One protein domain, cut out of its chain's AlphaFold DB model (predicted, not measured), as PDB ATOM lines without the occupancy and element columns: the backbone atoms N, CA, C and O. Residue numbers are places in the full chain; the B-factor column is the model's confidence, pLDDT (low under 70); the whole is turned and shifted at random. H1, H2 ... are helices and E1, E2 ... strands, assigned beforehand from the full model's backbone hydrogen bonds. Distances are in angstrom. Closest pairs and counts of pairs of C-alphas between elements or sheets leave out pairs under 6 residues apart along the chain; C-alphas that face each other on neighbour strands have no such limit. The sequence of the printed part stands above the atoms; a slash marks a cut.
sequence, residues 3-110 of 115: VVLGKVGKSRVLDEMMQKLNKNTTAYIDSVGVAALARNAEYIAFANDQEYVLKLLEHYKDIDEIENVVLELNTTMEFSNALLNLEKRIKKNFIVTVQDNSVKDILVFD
ATOM      1  N   VAL A   3      -3.211  25.162  -1.029       97.50
ATOM      2  CA  VAL A   3      -3.000  26.431  -0.333       97.50
ATOM      3  C   VAL A   3      -1.898  26.274   0.710       97.50
ATOM      4  O   VAL A   3      -1.897  25.311   1.474       97.50
ATOM      5  N   VAL A   4      -0.978  27.238   0.749       97.44
ATOM      6  CA  VAL A   4       0.033  27.423   1.798       97.44
ATOM      7  C   VAL A   4      -0.306  28.708   2.551       97.44
ATOM      8  O   VAL A   4      -0.012  29.811   2.092       97.44
ATOM      9  N   LEU A   5      -0.950  28.580   3.704       96.50
ATOM     10  CA  LEU A   5      -1.447  29.704   4.494       96.50
ATOM     11  C   LEU A   5      -0.545  29.967   5.700       96.50
ATOM     12  O   LEU A   5      -0.149  29.039   6.400       96.50
ATOM     13  N   GLY A   6      -0.234  31.235   5.968       95.56
ATOM     14  CA  GLY A   6       0.476  31.614   7.190       95.56
ATOM     15  C   GLY A   6       1.064  33.020   7.181       95.56
ATOM     16  O   GLY A   6       1.148  33.693   6.147       95.56
ATOM     17  N   LYS A   7       1.529  33.458   8.353       93.25
ATOM     18  CA  LYS A   7       2.105  34.795   8.546       93.25
ATOM     19  C   LYS A   7       3.493  34.948   7.913       93.25
ATOM     20  O   LYS A   7       3.747  35.942   7.238       93.25
ATOM     21  N   VAL A   8       4.381  33.972   8.121       91.31
ATOM     22  CA  VAL A   8       5.790  33.949   7.665       91.31
ATOM     23  C   VAL A   8       6.206  32.532   7.258       91.31
ATOM     24  O   VAL A   8       5.517  31.572   7.581       91.31
ATOM     25  N   GLY A   9       7.325  32.391   6.538       92.56
ATOM     26  CA  GLY A   9       7.926  31.089   6.204       92.56
ATOM     27  C   GLY A   9       7.265  30.313   5.054       92.56
ATOM     28  O   GLY A   9       7.765  29.256   4.679       92.56
ATOM     29  N   LYS A  10       6.193  30.847   4.453       95.12
ATOM     30  CA  LYS A  10       5.470  30.231   3.325       95.12
ATOM     31  C   LYS A  10       6.381  29.889   2.145       95.12
ATOM     32  O   LYS A  10       6.292  28.784   1.627       95.12
ATOM     33  N   SER A  11       7.296  30.788   1.778       94.88
ATOM     34  CA  SER A  11       8.219  30.605   0.649       94.88
ATOM     35  C   SER A  11       9.125  29.382   0.819       94.88
ATOM     36  O   SER A  11       9.458  28.729  -0.160       94.88
ATOM     37  N   ARG A  12       9.480  29.011   2.060       95.19
ATOM     38  CA  ARG A  12      10.252  27.786   2.327       95.19
ATOM     39  C   ARG A  12       9.434  26.533   2.018       95.19
ATOM     40  O   ARG A  12       9.925  25.639   1.343       95.19
ATOM     41  N   VAL A  13       8.195  26.483   2.506       96.25
ATOM     42  CA  VAL A  13       7.284  25.362   2.233       96.25
ATOM     43  C   VAL A  13       6.979  25.286   0.736       96.25
ATOM     44  O   VAL A  13       6.975  24.201   0.163       96.25
ATOM     45  N   LEU A  14       6.802  26.438   0.087       96.69
ATOM     46  CA  LEU A  14       6.607  26.527  -1.354       96.69
ATOM     47  C   LEU A  14       7.814  25.980  -2.136       96.69
ATOM     48  O   LEU A  14       7.604  25.199  -3.056       96.69
ATOM     49  N   ASP A  15       9.055  26.302  -1.742       96.56
ATOM     50  CA  ASP A  15      10.285  25.760  -2.358       96.56
ATOM     51  C   ASP A  15      10.304  24.229  -2.294       96.56
ATOM     52  O   ASP A  15      10.470  23.555  -3.309       96.56
ATOM     53  N   GLU A  16      10.055  23.668  -1.108       96.81
ATOM     54  CA  GLU A  16      10.023  22.219  -0.881       96.81
ATOM     55  C   GLU A  16       8.927  21.519  -1.706       96.81
ATOM     56  O   GLU A  16       9.068  20.350  -2.076       96.81
ATOM     57  N   MET A  17       7.827  22.217  -2.003       97.25
ATOM     58  CA  MET A  17       6.772  21.720  -2.884       97.25
ATOM     59  C   MET A  17       7.169  21.817  -4.357       97.25
ATOM     60  O   MET A  17       7.015  20.837  -5.082       97.25
ATOM     61  N   MET A  18       7.713  22.956  -4.789       97.50
ATOM     62  CA  MET A  18       8.154  23.178  -6.169       97.50
ATOM     63  C   MET A  18       9.267  22.217  -6.586       97.50
ATOM     64  O   MET A  18       9.253  21.727  -7.708       97.50
ATOM     65  N   GLN A  19      10.188  21.876  -5.681       96.94
ATOM     66  CA  GLN A  19      11.256  20.899  -5.939       96.94
ATOM     67  C   GLN A  19      10.742  19.491  -6.279       96.94
ATOM     68  O   GLN A  19      11.488  18.678  -6.821       96.94
ATOM     69  N   LYS A  20       9.483  19.183  -5.948       97.12
ATOM     70  CA  LYS A  20       8.832  17.905  -6.273       97.12
ATOM     71  C   LYS A  20       8.053  17.959  -7.586       97.12
ATOM     72  O   LYS A  20       7.556  16.925  -8.026       97.12
ATOM     73  N   LEU A  21       7.909  19.140  -8.185       97.44
ATOM     74  CA  LEU A  21       7.246  19.326  -9.470       97.44
ATOM     75  C   LEU A  21       8.244  19.156 -10.616       97.44
ATOM     76  O   LEU A  21       9.453  19.329 -10.455       97.44
ATOM     77  N   ASN A  22       7.727  18.855 -11.806       97.56
ATOM     78  CA  ASN A  22       8.528  18.940 -13.017       97.56
ATOM     79  C   ASN A  22       8.705  20.416 -13.397       97.56
ATOM     80  O   ASN A  22       7.743  21.095 -13.761       97.56
ATOM     81  N   LYS A  23       9.948  20.902 -13.333       97.50
ATOM     82  CA  LYS A  23      10.303  22.284 -13.679       97.50
ATOM     83  C   LYS A  23       9.773  22.701 -15.056       97.50
ATOM     84  O   LYS A  23       9.231  23.796 -15.183       97.50
ATOM     85  N   ASN A  24       9.891  21.825 -16.054       97.88
ATOM     86  CA  ASN A  24       9.570  22.132 -17.452       97.88
ATOM     87  C   ASN A  24       8.066  22.321 -17.696       97.88
ATOM     88  O   ASN A  24       7.688  22.902 -18.706       97.88
ATOM     89  N   THR A  25       7.219  21.841 -16.782       98.00
ATOM     90  CA  THR A  25       5.755  21.984 -16.848       98.00
ATOM     91  C   THR A  25       5.215  22.911 -15.758       98.00
ATOM     92  O   THR A  25       4.011  22.962 -15.504       98.00
ATOM     93  N   THR A  26       6.097  23.650 -15.077       98.31
ATOM     94  CA  THR A  26       5.729  24.521 -13.959       98.31
ATOM     95  C   THR A  26       5.883  25.983 -14.341       98.31
ATOM     96  O   THR A  26       6.957  26.423 -14.762       98.31
ATOM     97  N   ALA A  27       4.811  26.741 -14.131       97.69
ATOM     98  CA  ALA A  27       4.821  28.191 -14.142       97.69
ATOM     99  C   ALA A  27       4.864  28.742 -12.716       97.69
ATOM    100  O   ALA A  27       4.180  28.238 -11.827       97.69
ATOM    101  N   TYR A  28       5.654  29.786 -12.499       97.50
ATOM    102  CA  TYR A  28       5.799  30.474 -11.225       97.50
ATOM    103  C   TYR A  28       5.516  31.963 -11.396       97.50
ATOM    104  O   TYR A  28       6.106  32.634 -12.244       97.50
ATOM    105  N   ILE A  29       4.600  32.463 -10.574       96.38
ATOM    106  CA  ILE A  29       4.186  33.859 -10.533       96.38
ATOM    107  C   ILE A  29       4.524  34.404  -9.147       96.38
ATOM    108  O   ILE A  29       3.965  33.948  -8.147       96.38
ATOM    109  N   ASP A  30       5.419  35.386  -9.107       94.75
ATOM    110  CA  ASP A  30       5.908  36.022  -7.884       94.75
ATOM    111  C   ASP A  30       5.380  37.453  -7.768       94.75
ATOM    112  O   ASP A  30       5.642  38.285  -8.639       94.75
ATOM    113  N   SER A  31       4.664  37.756  -6.685       90.19
ATOM    114  CA  SER A  31       4.282  39.128  -6.325       90.19
ATOM    115  C   SER A  31       4.943  39.630  -5.036       90.19
ATOM    116  O   SER A  31       4.566  40.681  -4.515       90.19
ATOM    117  N   VAL A  32       5.853  38.851  -4.452       87.12
ATOM    118  CA  VAL A  32       6.462  39.099  -3.136       87.12
ATOM    119  C   VAL A  32       7.945  39.452  -3.270       87.12
ATOM    120  O   VAL A  32       8.487  40.137  -2.401       87.12
ATOM    121  N   GLY A  33       8.588  39.057  -4.371       84.19
ATOM    122  CA  GLY A  33       9.983  39.358  -4.682       84.19
ATOM    123  C   GLY A  33      10.957  38.281  -4.203       84.19
ATOM    124  O   GLY A  33      12.106  38.586  -3.879       84.19
ATOM    125  N   VAL A  34      10.522  37.022  -4.135       81.62
ATOM    126  CA  VAL A  34      11.354  35.881  -3.731       81.62
ATOM    127  C   VAL A  34      11.925  35.181  -4.966       81.62
ATOM    128  O   VAL A  34      11.656  34.018  -5.267       81.62
ATOM    129  N   ALA A  35      12.840  35.873  -5.645       79.44
ATOM    130  CA  ALA A  35      13.464  35.396  -6.884       79.44
ATOM    131  C   ALA A  35      14.143  34.010  -6.778       79.44
ATOM    132  O   ALA A  35      14.339  33.335  -7.786       79.44
ATOM    133  N   ALA A  36      14.499  33.559  -5.570       87.81
ATOM    134  CA  ALA A  36      15.124  32.255  -5.351       87.81
ATOM    135  C   ALA A  36      14.247  31.071  -5.796       87.81
ATOM    136  O   ALA A  36      14.792  30.036  -6.180       87.81
ATOM    137  N   LEU A  37      12.919  31.215  -5.762       92.56
ATOM    138  CA  LEU A  37      11.967  30.164  -6.130       92.56
ATOM    139  C   LEU A  37      11.838  29.975  -7.644       92.56
ATOM    140  O   LEU A  37      11.570  28.865  -8.106       92.56
ATOM    141  N   ALA A  38      12.138  31.020  -8.418       93.94
ATOM    142  CA  ALA A  38      12.070  31.007  -9.876       93.94
ATOM    143  C   ALA A  38      12.938  29.904 -10.509       93.94
ATOM    144  O   ALA A  38      12.608  29.384 -11.568       93.94
ATOM    145  N   ARG A  39      14.014  29.465  -9.836       95.31
ATOM    146  CA  ARG A  39      14.886  28.375 -10.318       95.31
ATOM    147  C   ARG A  39      14.151  27.047 -10.547       95.31
ATOM    148  O   ARG A  39      14.642  26.227 -11.327       95.31
ATOM    149  N   ASN A  40      13.017  26.848  -9.870       97.25
ATOM    150  CA  ASN A  40      12.217  25.623  -9.894       97.25
ATOM    151  C   ASN A  40      11.105  25.638 -10.964       97.25
ATOM    152  O   ASN A  40      10.312  24.702 -11.015       97.25
ATOM    153  N   ALA A  41      11.026  26.675 -11.803       97.62
ATOM    154  CA  ALA A  41      10.024  26.809 -12.859       97.62
ATOM    155  C   ALA A  41      10.678  27.176 -14.199       97.62
ATOM    156  O   ALA A  41      11.749  27.784 -14.224       97.62
ATOM    157  N   GLU A  42      10.047  26.781 -15.302       97.12
ATOM    158  CA  GLU A  42      10.448  27.191 -16.656       97.12
ATOM    159  C   GLU A  42       9.790  28.520 -17.039       97.12
ATOM    160  O   GLU A  42      10.440  29.431 -17.547       97.12
ATOM    161  N   TYR A  43       8.502  28.663 -16.721       96.25
ATOM    162  CA  TYR A  43       7.738  29.871 -17.007       96.25
ATOM    163  C   TYR A  43       7.733  30.752 -15.762       96.25
ATOM    164  O   TYR A  43       7.180  30.373 -14.734       96.25
ATOM    165  N   ILE A  44       8.369  31.918 -15.832       95.81
ATOM    166  CA  ILE A  44       8.527  32.813 -14.682       95.81
ATOM    167  C   ILE A  44       7.910  34.164 -15.018       95.81
ATOM    168  O   ILE A  44       8.223  34.756 -16.052       95.81
ATOM    169  N   ALA A  45       7.078  34.675 -14.119       94.94
ATOM    170  CA  ALA A  45       6.544  36.021 -14.212       94.94
ATOM    171  C   ALA A  45       6.580  36.724 -12.858       94.94
ATOM    172  O   ALA A  45       6.343  36.121 -11.812       94.94
ATOM    173  N   PHE A  46       6.823  38.030 -12.904       92.56
ATOM    174  CA  PHE A  46       6.753  38.904 -11.742       92.56
ATOM    175  C   PHE A  46       5.511  39.773 -11.878       92.56
ATOM    176  O   PHE A  46       5.351  40.486 -12.872       92.56
ATOM    177  N   ALA A  47       4.611  39.668 -10.909       88.94
ATOM    178  CA  ALA A  47       3.323  40.332 -10.927       88.94
ATOM    179  C   ALA A  47       3.264  41.420  -9.857       88.94
ATOM    180  O   ALA A  47       3.546  41.172  -8.691       88.94
ATOM    181  N   ASN A  48       2.843  42.621 -10.248       83.81
ATOM    182  CA  ASN A  48       2.762  43.759  -9.328       83.81
ATOM    183  C   ASN A  48       1.363  43.941  -8.721       83.81
ATOM    184  O   ASN A  48       1.213  44.648  -7.727       83.81
ATOM    185  N   ASP A  49       0.339  43.315  -9.307       88.38
ATOM    186  CA  ASP A  49      -1.049  43.416  -8.867       88.38
ATOM    187  C   ASP A  49      -1.865  42.160  -9.232       88.38
ATOM    188  O   ASP A  49      -1.438  41.312 -10.020       88.38
ATOM    189  N   GLN A  50      -3.054  42.040  -8.636       89.62
ATOM    190  CA  GLN A  50      -3.960  40.904  -8.835       89.62
ATOM    191  C   GLN A  50      -4.569  40.843 -10.246       89.62
ATOM    192  O   GLN A  50      -4.854  39.751 -10.732       89.62
ATOM    193  N   GLU A  51      -4.776  41.978 -10.918       90.88
ATOM    194  CA  GLU A  51      -5.366  42.008 -12.261       90.88
ATOM    195  C   GLU A  51      -4.401  41.402 -13.286       90.88
ATOM    196  O   GLU A  51      -4.798  40.600 -14.136       90.88
ATOM    197  N   TYR A  52      -3.118  41.734 -13.168       91.19
ATOM    198  CA  TYR A  52      -2.052  41.171 -13.978       91.19
ATOM    199  C   TYR A  52      -1.915  39.662 -13.759       91.19
ATOM    200  O   TYR A  52      -1.821  38.919 -14.736       91.19
ATOM    201  N   VAL A  53      -1.997  39.193 -12.505       93.75
ATOM    202  CA  VAL A  53      -2.031  37.752 -12.192       93.75
ATOM    203  C   VAL A  53      -3.167  37.063 -12.945       93.75
ATOM    204  O   VAL A  53      -2.932  36.067 -13.624       93.75
ATOM    205  N   LEU A  54      -4.393  37.590 -12.873       93.50
ATOM    206  CA  LEU A  54      -5.545  36.972 -13.536       93.50
ATOM    207  C   LEU A  54      -5.386  36.930 -15.061       93.50
ATOM    208  O   LEU A  54      -5.665  35.899 -15.672       93.50
ATOM    209  N   LYS A  55      -4.897  38.012 -15.680       92.38
ATOM    210  CA  LYS A  55      -4.625  38.049 -17.129       92.38
ATOM    211  C   LYS A  55      -3.573  37.023 -17.541       92.38
ATOM    212  O   LYS A  55      -3.723  36.372 -18.572       92.38
ATOM    213  N   LEU A  56      -2.524  36.866 -16.739       93.81
ATOM    214  CA  LEU A  56      -1.469  35.895 -17.003       93.81
ATOM    215  C   LEU A  56      -1.978  34.453 -16.886       93.81
ATOM    216  O   LEU A  56      -1.665  33.617 -17.728       93.81
ATOM    217  N   LEU A  57      -2.811  34.173 -15.884       94.94
ATOM    218  CA  LEU A  57      -3.435  32.861 -15.716       94.94
ATOM    219  C   LEU A  57      -4.379  32.505 -16.873       94.94
ATOM    220  O   LEU A  57      -4.400  31.354 -17.303       94.94
ATOM    221  N   GLU A  58      -5.118  33.478 -17.414       92.94
ATOM    222  CA  GLU A  58      -5.893  33.279 -18.646       92.94
ATOM    223  C   GLU A  58      -4.997  32.964 -19.842       92.94
ATOM    224  O   GLU A  58      -5.330  32.092 -20.632       92.94
ATOM    225  N   HIS A  59      -3.837  33.614 -19.961       91.69
ATOM    226  CA  HIS A  59      -2.885  33.293 -21.021       91.69
ATOM    227  C   HIS A  59      -2.325  31.865 -20.890       91.69
ATOM    228  O   HIS A  59      -2.192  31.157 -21.885       91.69
ATOM    229  N   TYR A  60      -2.057  31.403 -19.665       93.81
ATOM    230  CA  TYR A  60      -1.557  30.047 -19.395       93.81
ATOM    231  C   TYR A  60      -2.572  28.936 -19.667       93.81
ATOM    232  O   TYR A  60      -2.187  27.772 -19.780       93.81
ATOM    233  N   LYS A  61      -3.856  29.272 -19.802       93.12
ATOM    234  CA  LYS A  61      -4.886  28.328 -20.241       93.12
ATOM    235  C   LYS A  61      -4.546  27.701 -21.596       93.12
ATOM    236  O   LYS A  61      -4.813  26.519 -21.782       93.12
ATOM    237  N   ASP A  62      -3.971  28.490 -22.502       92.25
ATOM    238  CA  ASP A  62      -3.722  28.099 -23.892       92.25
ATOM    239  C   ASP A  62      -2.302  27.533 -24.107       92.25
ATOM    240  O   ASP A  62      -1.904  27.270 -25.239       92.25
ATOM    241  N   ILE A  63      -1.529  27.349 -23.029       93.50
ATOM    242  CA  ILE A  63      -0.194  26.736 -23.052       93.50
ATOM    243  C   ILE A  63      -0.320  25.318 -22.498       93.50
ATOM    244  O   ILE A  63      -0.464  25.116 -21.286       93.50
ATOM    245  N   ASP A  64      -0.303  24.323 -23.379       93.44
ATOM    246  CA  ASP A  64      -0.563  22.927 -23.017       93.44
ATOM    247  C   ASP A  64       0.536  22.336 -22.124       93.44
ATOM    248  O   ASP A  64       0.235  21.541 -21.235       93.44
ATOM    249  N   GLU A  65       1.782  22.780 -22.289       96.44
ATOM    250  CA  GLU A  65       2.948  22.296 -21.545       96.44
ATOM    251  C   GLU A  65       2.920  22.671 -20.058       96.44
ATOM    252  O   GLU A  65       3.547  21.999 -19.239       96.44
ATOM    253  N   ILE A  66       2.203  23.735 -19.687       97.62
ATOM    254  CA  ILE A  66       2.065  24.131 -18.284       97.62
ATOM    255  C   ILE A  66       1.071  23.182 -17.617       97.62
ATOM    256  O   ILE A  66      -0.103  23.175 -17.956       97.62
ATOM    257  N   GLU A  67       1.502  22.413 -16.627       97.62
ATOM    258  CA  GLU A  67       0.638  21.549 -15.811       97.62
ATOM    259  C   GLU A  67       0.368  22.170 -14.438       97.62
ATOM    260  O   GLU A  67      -0.737  22.063 -13.899       97.62
ATOM    261  N   ASN A  68       1.385  22.826 -13.871       98.19
ATOM    262  CA  ASN A  68       1.359  23.384 -12.526       98.19
ATOM    263  C   ASN A  68       1.558  24.896 -12.584       98.19
ATOM    264  O   ASN A  68       2.462  25.380 -13.263       98.19
ATOM    265  N   VAL A  69       0.754  25.639 -11.828       98.06
ATOM    266  CA  VAL A  69       0.927  27.080 -11.644       98.06
ATOM    267  C   VAL A  69       1.103  27.384 -10.164       98.06
ATOM    268  O   VAL A  69       0.224  27.140  -9.337       98.06
ATOM    269  N   VAL A  70       2.270  27.913  -9.831       97.88
ATOM    270  CA  VAL A  70       2.681  28.238  -8.472       97.88
ATOM    271  C   VAL A  70       2.620  29.747  -8.292       97.88
ATOM    272  O   VAL A  70       3.233  30.502  -9.036       97.88
ATOM    273  N   LEU A  71       1.843  30.178  -7.310       97.06
ATOM    274  CA  LEU A  71       1.412  31.552  -7.102       97.06
ATOM    275  C   LEU A  71       1.908  32.006  -5.729       97.06
ATOM    276  O   LEU A  71       1.262  31.758  -4.707       97.06
ATOM    277  N   GLU A  72       3.055  32.680  -5.702       95.50
ATOM    278  CA  GLU A  72       3.526  33.369  -4.506       95.50
ATOM    279  C   GLU A  72       2.917  34.764  -4.459       95.50
ATOM    280  O   GLU A  72       3.489  35.760  -4.896       95.50
ATOM    281  N   LEU A  73       1.688  34.796  -3.962       87.56
ATOM    282  CA  LEU A  73       0.875  35.988  -3.836       87.56
ATOM    283  C   LEU A  73       0.688  36.246  -2.345       87.56
ATOM    284  O   LEU A  73       0.220  35.368  -1.623       87.56
ATOM    285  N   ASN A  74       1.004  37.433  -1.836       82.88
ATOM    286  CA  ASN A  74       0.603  37.826  -0.476       82.88
ATOM    287  C   ASN A  74      -0.910  38.119  -0.429       82.88
ATOM    288  O   ASN A  74      -1.342  39.209  -0.065       82.88
ATOM    289  N   THR A  75      -1.721  37.161  -0.872       91.00
ATOM    290  CA  THR A  75      -3.140  37.349  -1.143       91.00
ATOM    291  C   THR A  75      -4.023  36.947   0.035       91.00
ATOM    292  O   THR A  75      -3.554  36.349   1.004       91.00
ATOM    293  N   THR A  76      -5.311  37.275  -0.053       92.69
ATOM    294  CA  THR A  76      -6.343  36.928   0.930       92.69
ATOM    295  C   THR A  76      -7.047  35.613   0.575       92.69
ATOM    296  O   THR A  76      -6.996  35.129  -0.562       92.69
ATOM    297  N   MET A  77      -7.778  35.046   1.541       89.94
ATOM    298  CA  MET A  77      -8.667  33.903   1.287       89.94
ATOM    299  C   MET A  77      -9.762  34.225   0.258       89.94
ATOM    300  O   MET A  77     -10.122  33.365  -0.540       89.94
ATOM    301  N   GLU A  78     -10.257  35.466   0.223       91.12
ATOM    302  CA  GLU A  78     -11.270  35.899  -0.746       91.12
ATOM    303  C   GLU A  78     -10.761  35.790  -2.189       91.12
ATOM    304  O   GLU A  78     -11.401  35.154  -3.027       91.12
ATOM    305  N   PHE A  79      -9.570  36.320  -2.474       93.31
ATOM    306  CA  PHE A  79      -8.980  36.193  -3.808       93.31
ATOM    307  C   PHE A  79      -8.617  34.741  -4.143       93.31
ATOM    308  O   PHE A  79      -8.728  34.316  -5.290       93.31
ATOM    309  N   SER A  80      -8.247  33.946  -3.138       92.56
ATOM    310  CA  SER A  80      -7.985  32.516  -3.324       92.56
ATOM    311  C   SER A  80      -9.224  31.768  -3.831       92.56
ATOM    312  O   SER A  80      -9.094  30.873  -4.663       92.56
ATOM    313  N   ASN A  81     -10.437  32.165  -3.432       91.50
ATOM    314  CA  ASN A  81     -11.667  31.598  -3.997       91.50
ATOM    315  C   ASN A  81     -11.828  31.918  -5.493       91.50
ATOM    316  O   ASN A  81     -12.292  31.069  -6.260       91.50
ATOM    317  N   ALA A  82     -11.427  33.114  -5.935       92.81
ATOM    318  CA  ALA A  82     -11.418  33.457  -7.357       92.81
ATOM    319  C   ALA A  82     -10.403  32.596  -8.131       92.81
ATOM    320  O   ALA A  82     -10.733  32.052  -9.187       92.81
ATOM    321  N   LEU A  83      -9.208  32.396  -7.565       95.50
ATOM    322  CA  LEU A  83      -8.177  31.523  -8.133       95.50
ATOM    323  C   LEU A  83      -8.625  30.061  -8.222       95.50
ATOM    324  O   LEU A  83      -8.354  29.412  -9.225       95.50
ATOM    325  N   LEU A  84      -9.364  29.550  -7.233       95.12
ATOM    326  CA  LEU A  84      -9.911  28.191  -7.260       95.12
ATOM    327  C   LEU A  84     -10.926  27.983  -8.394       95.12
ATOM    328  O   LEU A  84     -10.910  26.958  -9.074       95.12
ATOM    329  N   ASN A  85     -11.808  28.959  -8.626       92.69
ATOM    330  CA  ASN A  85     -12.725  28.908  -9.767       92.69
ATOM    331  C   ASN A  85     -11.960  28.911 -11.097       92.69
ATOM    332  O   ASN A  85     -12.323  28.192 -12.033       92.69
ATOM    333  N   LEU A  86     -10.890  29.705 -11.170       94.25
ATOM    334  CA  LEU A  86     -10.050  29.799 -12.354       94.25
ATOM    335  C   LEU A  86      -9.268  28.507 -12.614       94.25
ATOM    336  O   LEU A  86      -9.297  28.025 -13.742       94.25
ATOM    337  N   GLU A  87      -8.657  27.912 -11.586       95.38
ATOM    338  CA  GLU A  87      -7.974  26.611 -11.642       95.38
ATOM    339  C   GLU A  87      -8.858  25.567 -12.340       95.38
ATOM    340  O   GLU A  87      -8.453  24.947 -13.326       95.38
ATOM    341  N   LYS A  88     -10.111  25.430 -11.881       90.81
ATOM    342  CA  LYS A  88     -11.083  24.489 -12.452       90.81
ATOM    343  C   LYS A  88     -11.403  24.801 -13.915       90.81
ATOM    344  O   LYS A  88     -11.562  23.879 -14.715       90.81
ATOM    345  N   ARG A  89     -11.503  26.086 -14.276       92.56
ATOM    346  CA  ARG A  89     -11.783  26.526 -15.652       92.56
ATOM    347  C   ARG A  89     -10.626  26.223 -16.598       92.56
ATOM    348  O   ARG A  89     -10.877  25.762 -17.710       92.56
ATOM    349  N   ILE A  90      -9.392  26.493 -16.179       94.50
ATOM    350  CA  ILE A  90      -8.209  26.351 -17.039       94.50
ATOM    351  C   ILE A  90      -7.550  24.970 -16.947       94.50
ATOM    352  O   ILE A  90      -6.659  24.673 -17.733       94.50
ATOM    353  N   LYS A  91      -8.024  24.108 -16.034       93.56
ATOM    354  CA  LYS A  91      -7.599  22.708 -15.870       93.56
ATOM    355  C   LYS A  91      -6.093  22.547 -15.629       93.56
ATOM    356  O   LYS A  91      -5.480  21.609 -16.132       93.56
ATOM    357  N   LYS A  92      -5.507  23.456 -14.854       96.06
ATOM    358  CA  LYS A  92      -4.117  23.386 -14.377       96.06
ATOM    359  C   LYS A  92      -4.118  23.189 -12.861       96.06
ATOM    360  O   LYS A  92      -5.110  23.515 -12.221       96.06
ATOM    361  N   ASN A  93      -3.033  22.695 -12.269       97.31
ATOM    362  CA  ASN A  93      -2.939  22.525 -10.814       97.31
ATOM    363  C   ASN A  93      -2.375  23.784 -10.162       97.31
ATOM    364  O   ASN A  93      -1.262  24.196 -10.493       97.31
ATOM    365  N   PHE A  94      -3.105  24.393  -9.227       98.00
ATOM    366  CA  PHE A  94      -2.639  25.612  -8.562       98.00
ATOM    367  C   PHE A  94      -2.043  25.321  -7.182       98.00
ATOM    368  O   PHE A  94      -2.629  24.577  -6.391       98.00
ATOM    369  N   ILE A  95      -0.914  25.964  -6.869       98.00
ATOM    370  CA  ILE A  95      -0.355  26.059  -5.513       98.00
ATOM    371  C   ILE A  95      -0.251  27.537  -5.154       98.00
ATOM    372  O   ILE A  95       0.489  28.267  -5.804       98.00
ATOM    373  N   VAL A  96      -0.975  27.984  -4.131       97.19
ATOM    374  CA  VAL A  96      -1.115  29.411  -3.805       97.19
ATOM    375  C   VAL A  96      -0.656  29.689  -2.384       97.19
ATOM    376  O   VAL A  96      -1.067  28.996  -1.453       97.19
ATOM    377  N   THR A  97       0.149  30.730  -2.183       96.44
ATOM    378  CA  THR A  97       0.399  31.255  -0.837       96.44
ATOM    379  C   THR A  97      -0.709  32.206  -0.413       96.44
ATOM    380  O   THR A  97      -1.154  33.023  -1.206       96.44
ATOM    381  N   VAL A  98      -1.127  32.150   0.850       96.19
ATOM    382  CA  VAL A  98      -2.139  33.057   1.409       96.19
ATOM    383  C   VAL A  98      -1.608  33.697   2.682       96.19
ATOM    384  O   VAL A  98      -1.081  33.017   3.567       96.19
ATOM    385  N   GLN A  99      -1.726  35.020   2.776       94.06
ATOM    386  CA  GLN A  99      -1.326  35.769   3.958       94.06
ATOM    387  C   GLN A  99      -2.450  35.742   4.994       94.06
ATOM    388  O   GLN A  99      -3.534  36.274   4.764       94.06
ATOM    389  N   ASP A 100      -2.153  35.201   6.172       93.94
ATOM    390  CA  ASP A 100      -3.022  35.310   7.340       93.94
ATOM    391  C   ASP A 100      -2.173  35.587   8.585       93.94
ATOM    392  O   ASP A 100      -1.315  34.793   8.970       93.94
ATOM    393  N   ASN A 101      -2.391  36.752   9.198       91.25
ATOM    394  CA  ASN A 101      -1.649  37.193  10.380       91.25
ATOM    395  C   ASN A 101      -2.180  36.593  11.691       91.25
ATOM    396  O   ASN A 101      -1.520  36.741  12.721       91.25
ATOM    397  N   SER A 102      -3.362  35.972  11.666       91.69
ATOM    398  CA  SER A 102      -3.997  35.360  12.835       91.69
ATOM    399  C   SER A 102      -3.471  33.952  13.120       91.69
ATOM    400  O   SER A 102      -3.521  33.493  14.263       91.69
ATOM    401  N   VAL A 103      -2.907  33.288  12.107       89.88
ATOM    402  CA  VAL A 103      -2.378  31.929  12.230       89.88
ATOM    403  C   VAL A 103      -0.918  31.963  12.682       89.88
ATOM    404  O   VAL A 103      -0.088  32.694  12.136       89.88
ATOM    405  N   LYS A 104      -0.610  31.172  13.717       88.81
ATOM    406  CA  LYS A 104       0.746  31.053  14.279       88.81
ATOM    407  C   LYS A 104       1.650  30.147  13.445       88.81
ATOM    408  O   LYS A 104       2.824  30.465  13.282       88.81
ATOM    409  N   ASP A 105       1.088  29.066  12.915       94.06
ATOM    410  CA  ASP A 105       1.798  28.043  12.148       94.06
ATOM    411  C   ASP A 105       1.530  28.169  10.641       94.06
ATOM    412  O   ASP A 105       0.632  28.892  10.207       94.06
ATOM    413  N   ILE A 106       2.315  27.466   9.823       96.25
ATOM    414  CA  ILE A 106       2.022  27.331   8.391       96.25
ATOM    415  C   ILE A 106       1.057  26.163   8.213       96.25
ATOM    416  O   ILE A 106       1.344  25.047   8.643       96.25
ATOM    417  N   LEU A 107      -0.066  26.413   7.547       96.69
ATOM    418  CA  LEU A 107      -1.048  25.395   7.196       96.69
ATOM    419  C   LEU A 107      -0.945  25.083   5.705       96.69
ATOM    420  O   LEU A 107      -0.920  25.992   4.876       96.69
ATOM    421  N   VAL A 108      -0.917  23.794   5.370       97.38
ATOM    422  CA  VAL A 108      -0.981  23.314   3.987       97.38
ATOM    423  C   VAL A 108      -2.217  22.446   3.843       97.38
ATOM    424  O   VAL A 108      -2.365  21.460   4.562       97.38
ATOM    425  N   PHE A 109      -3.110  22.819   2.935       97.12
ATOM    426  CA  PHE A 109      -4.366  22.110   2.720       97.12
ATOM    427  C   PHE A 109      -4.840  22.252   1.277       97.12
ATOM    428  O   PHE A 109      -4.393  23.132   0.541       97.12
ATOM    429  N   ASP A 110      -5.759  21.379   0.880       96.75
ATOM    430  CA  ASP A 110      -6.431  21.477  -0.407       96.75
ATOM    431  C   ASP A 110      -7.763  22.203  -0.259       96.75
ATOM    432  O   ASP A 110      -8.526  21.959   0.676       96.75
TER     433      ASP A 110
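Overview. This is residues 3 to 110 of the 115 residues of an uncharacterized protein of Bacillus sp. FJAT-26390 (UniProt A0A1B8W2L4). A twisted sheet of six strands makes the middle layer, with H1 and H2 packed over one face and H3 and H4 over the other; the four helices run along the strands. The 108 printed residues hold four named helices and six named strands, in the order E1 H1 E2 H2 E3 H3 E4 H4 E5 E6. The sheet, in the order E3 E2 E4 E5 E1 E6, is mixed: E6 is antiparallel to E1, the other neighbours are parallel. The class is mixed, helices and strands; the whole is compact, with a radius of gyration of the C-alphas of 12.7 A and spans of 38 by 26 by 25 A.

Arrangement. Start at E1, residues 3 to 6, where N 4 is 2.8 A from O 96 of E5, residues 93 to 99, and N 5 is 2.8 A from O 107 of edge strand E6, residues 107 to 110. Next, H1, residues 10 to 18, is over E5 at a height over the sheet of 8.2 A. E2, residues 26 to 30, has N 27 2.9 A from O 68 of E4, residues 68 to 75, and N 28 2.8 A from O 43 of edge strand E3, residues 43 to 46. Over E2, at 8.6 A, find H2, residues 35 to 40; it touches H1, their closest C-alphas, of Met 18 and Asn 40, being 6.0 A apart. On the opposite face, H3, residues 50 to 60, is over E2 and E4 at 9.5 A. H4, residues 77 to 90, is over E5 at 9.8 A and close to H3 but not clearly touching it, the closest C-alphas, of Glu 58 and Ile 90, being 7.5 A apart. N 69 of E4 is 2.8 A from O 93 of E5. E2, H2, E3 and E4, H4, E5 are strand-helix-strand units, parallel neighbour strands with a helix between, and their crossovers are right-handed. In H1 and H3 every O i to N i+4 pair is within hydrogen-bond range, in H4 9 of 10, in H2 0 of 2, with 2 of 3 O i to N i+3 pairs.

Along the chain. Find C-alpha 3 at (-3.000, 26.431, -0.333), where E1 begins. E4 spans 18.6 A and bends by 54 degrees at residue 72; H4 spans 19.8 A and E5 19.9 A. E6 ends at C-alpha 110, (-6.431, 21.477, -0.407).

Size, cuts and confidence. The C-alphas farthest apart, of Asp 62 and Lys 104, are 38.5 A apart. The printed part has no cut, no link is long, and no printed residue is under 70 in pLDDT.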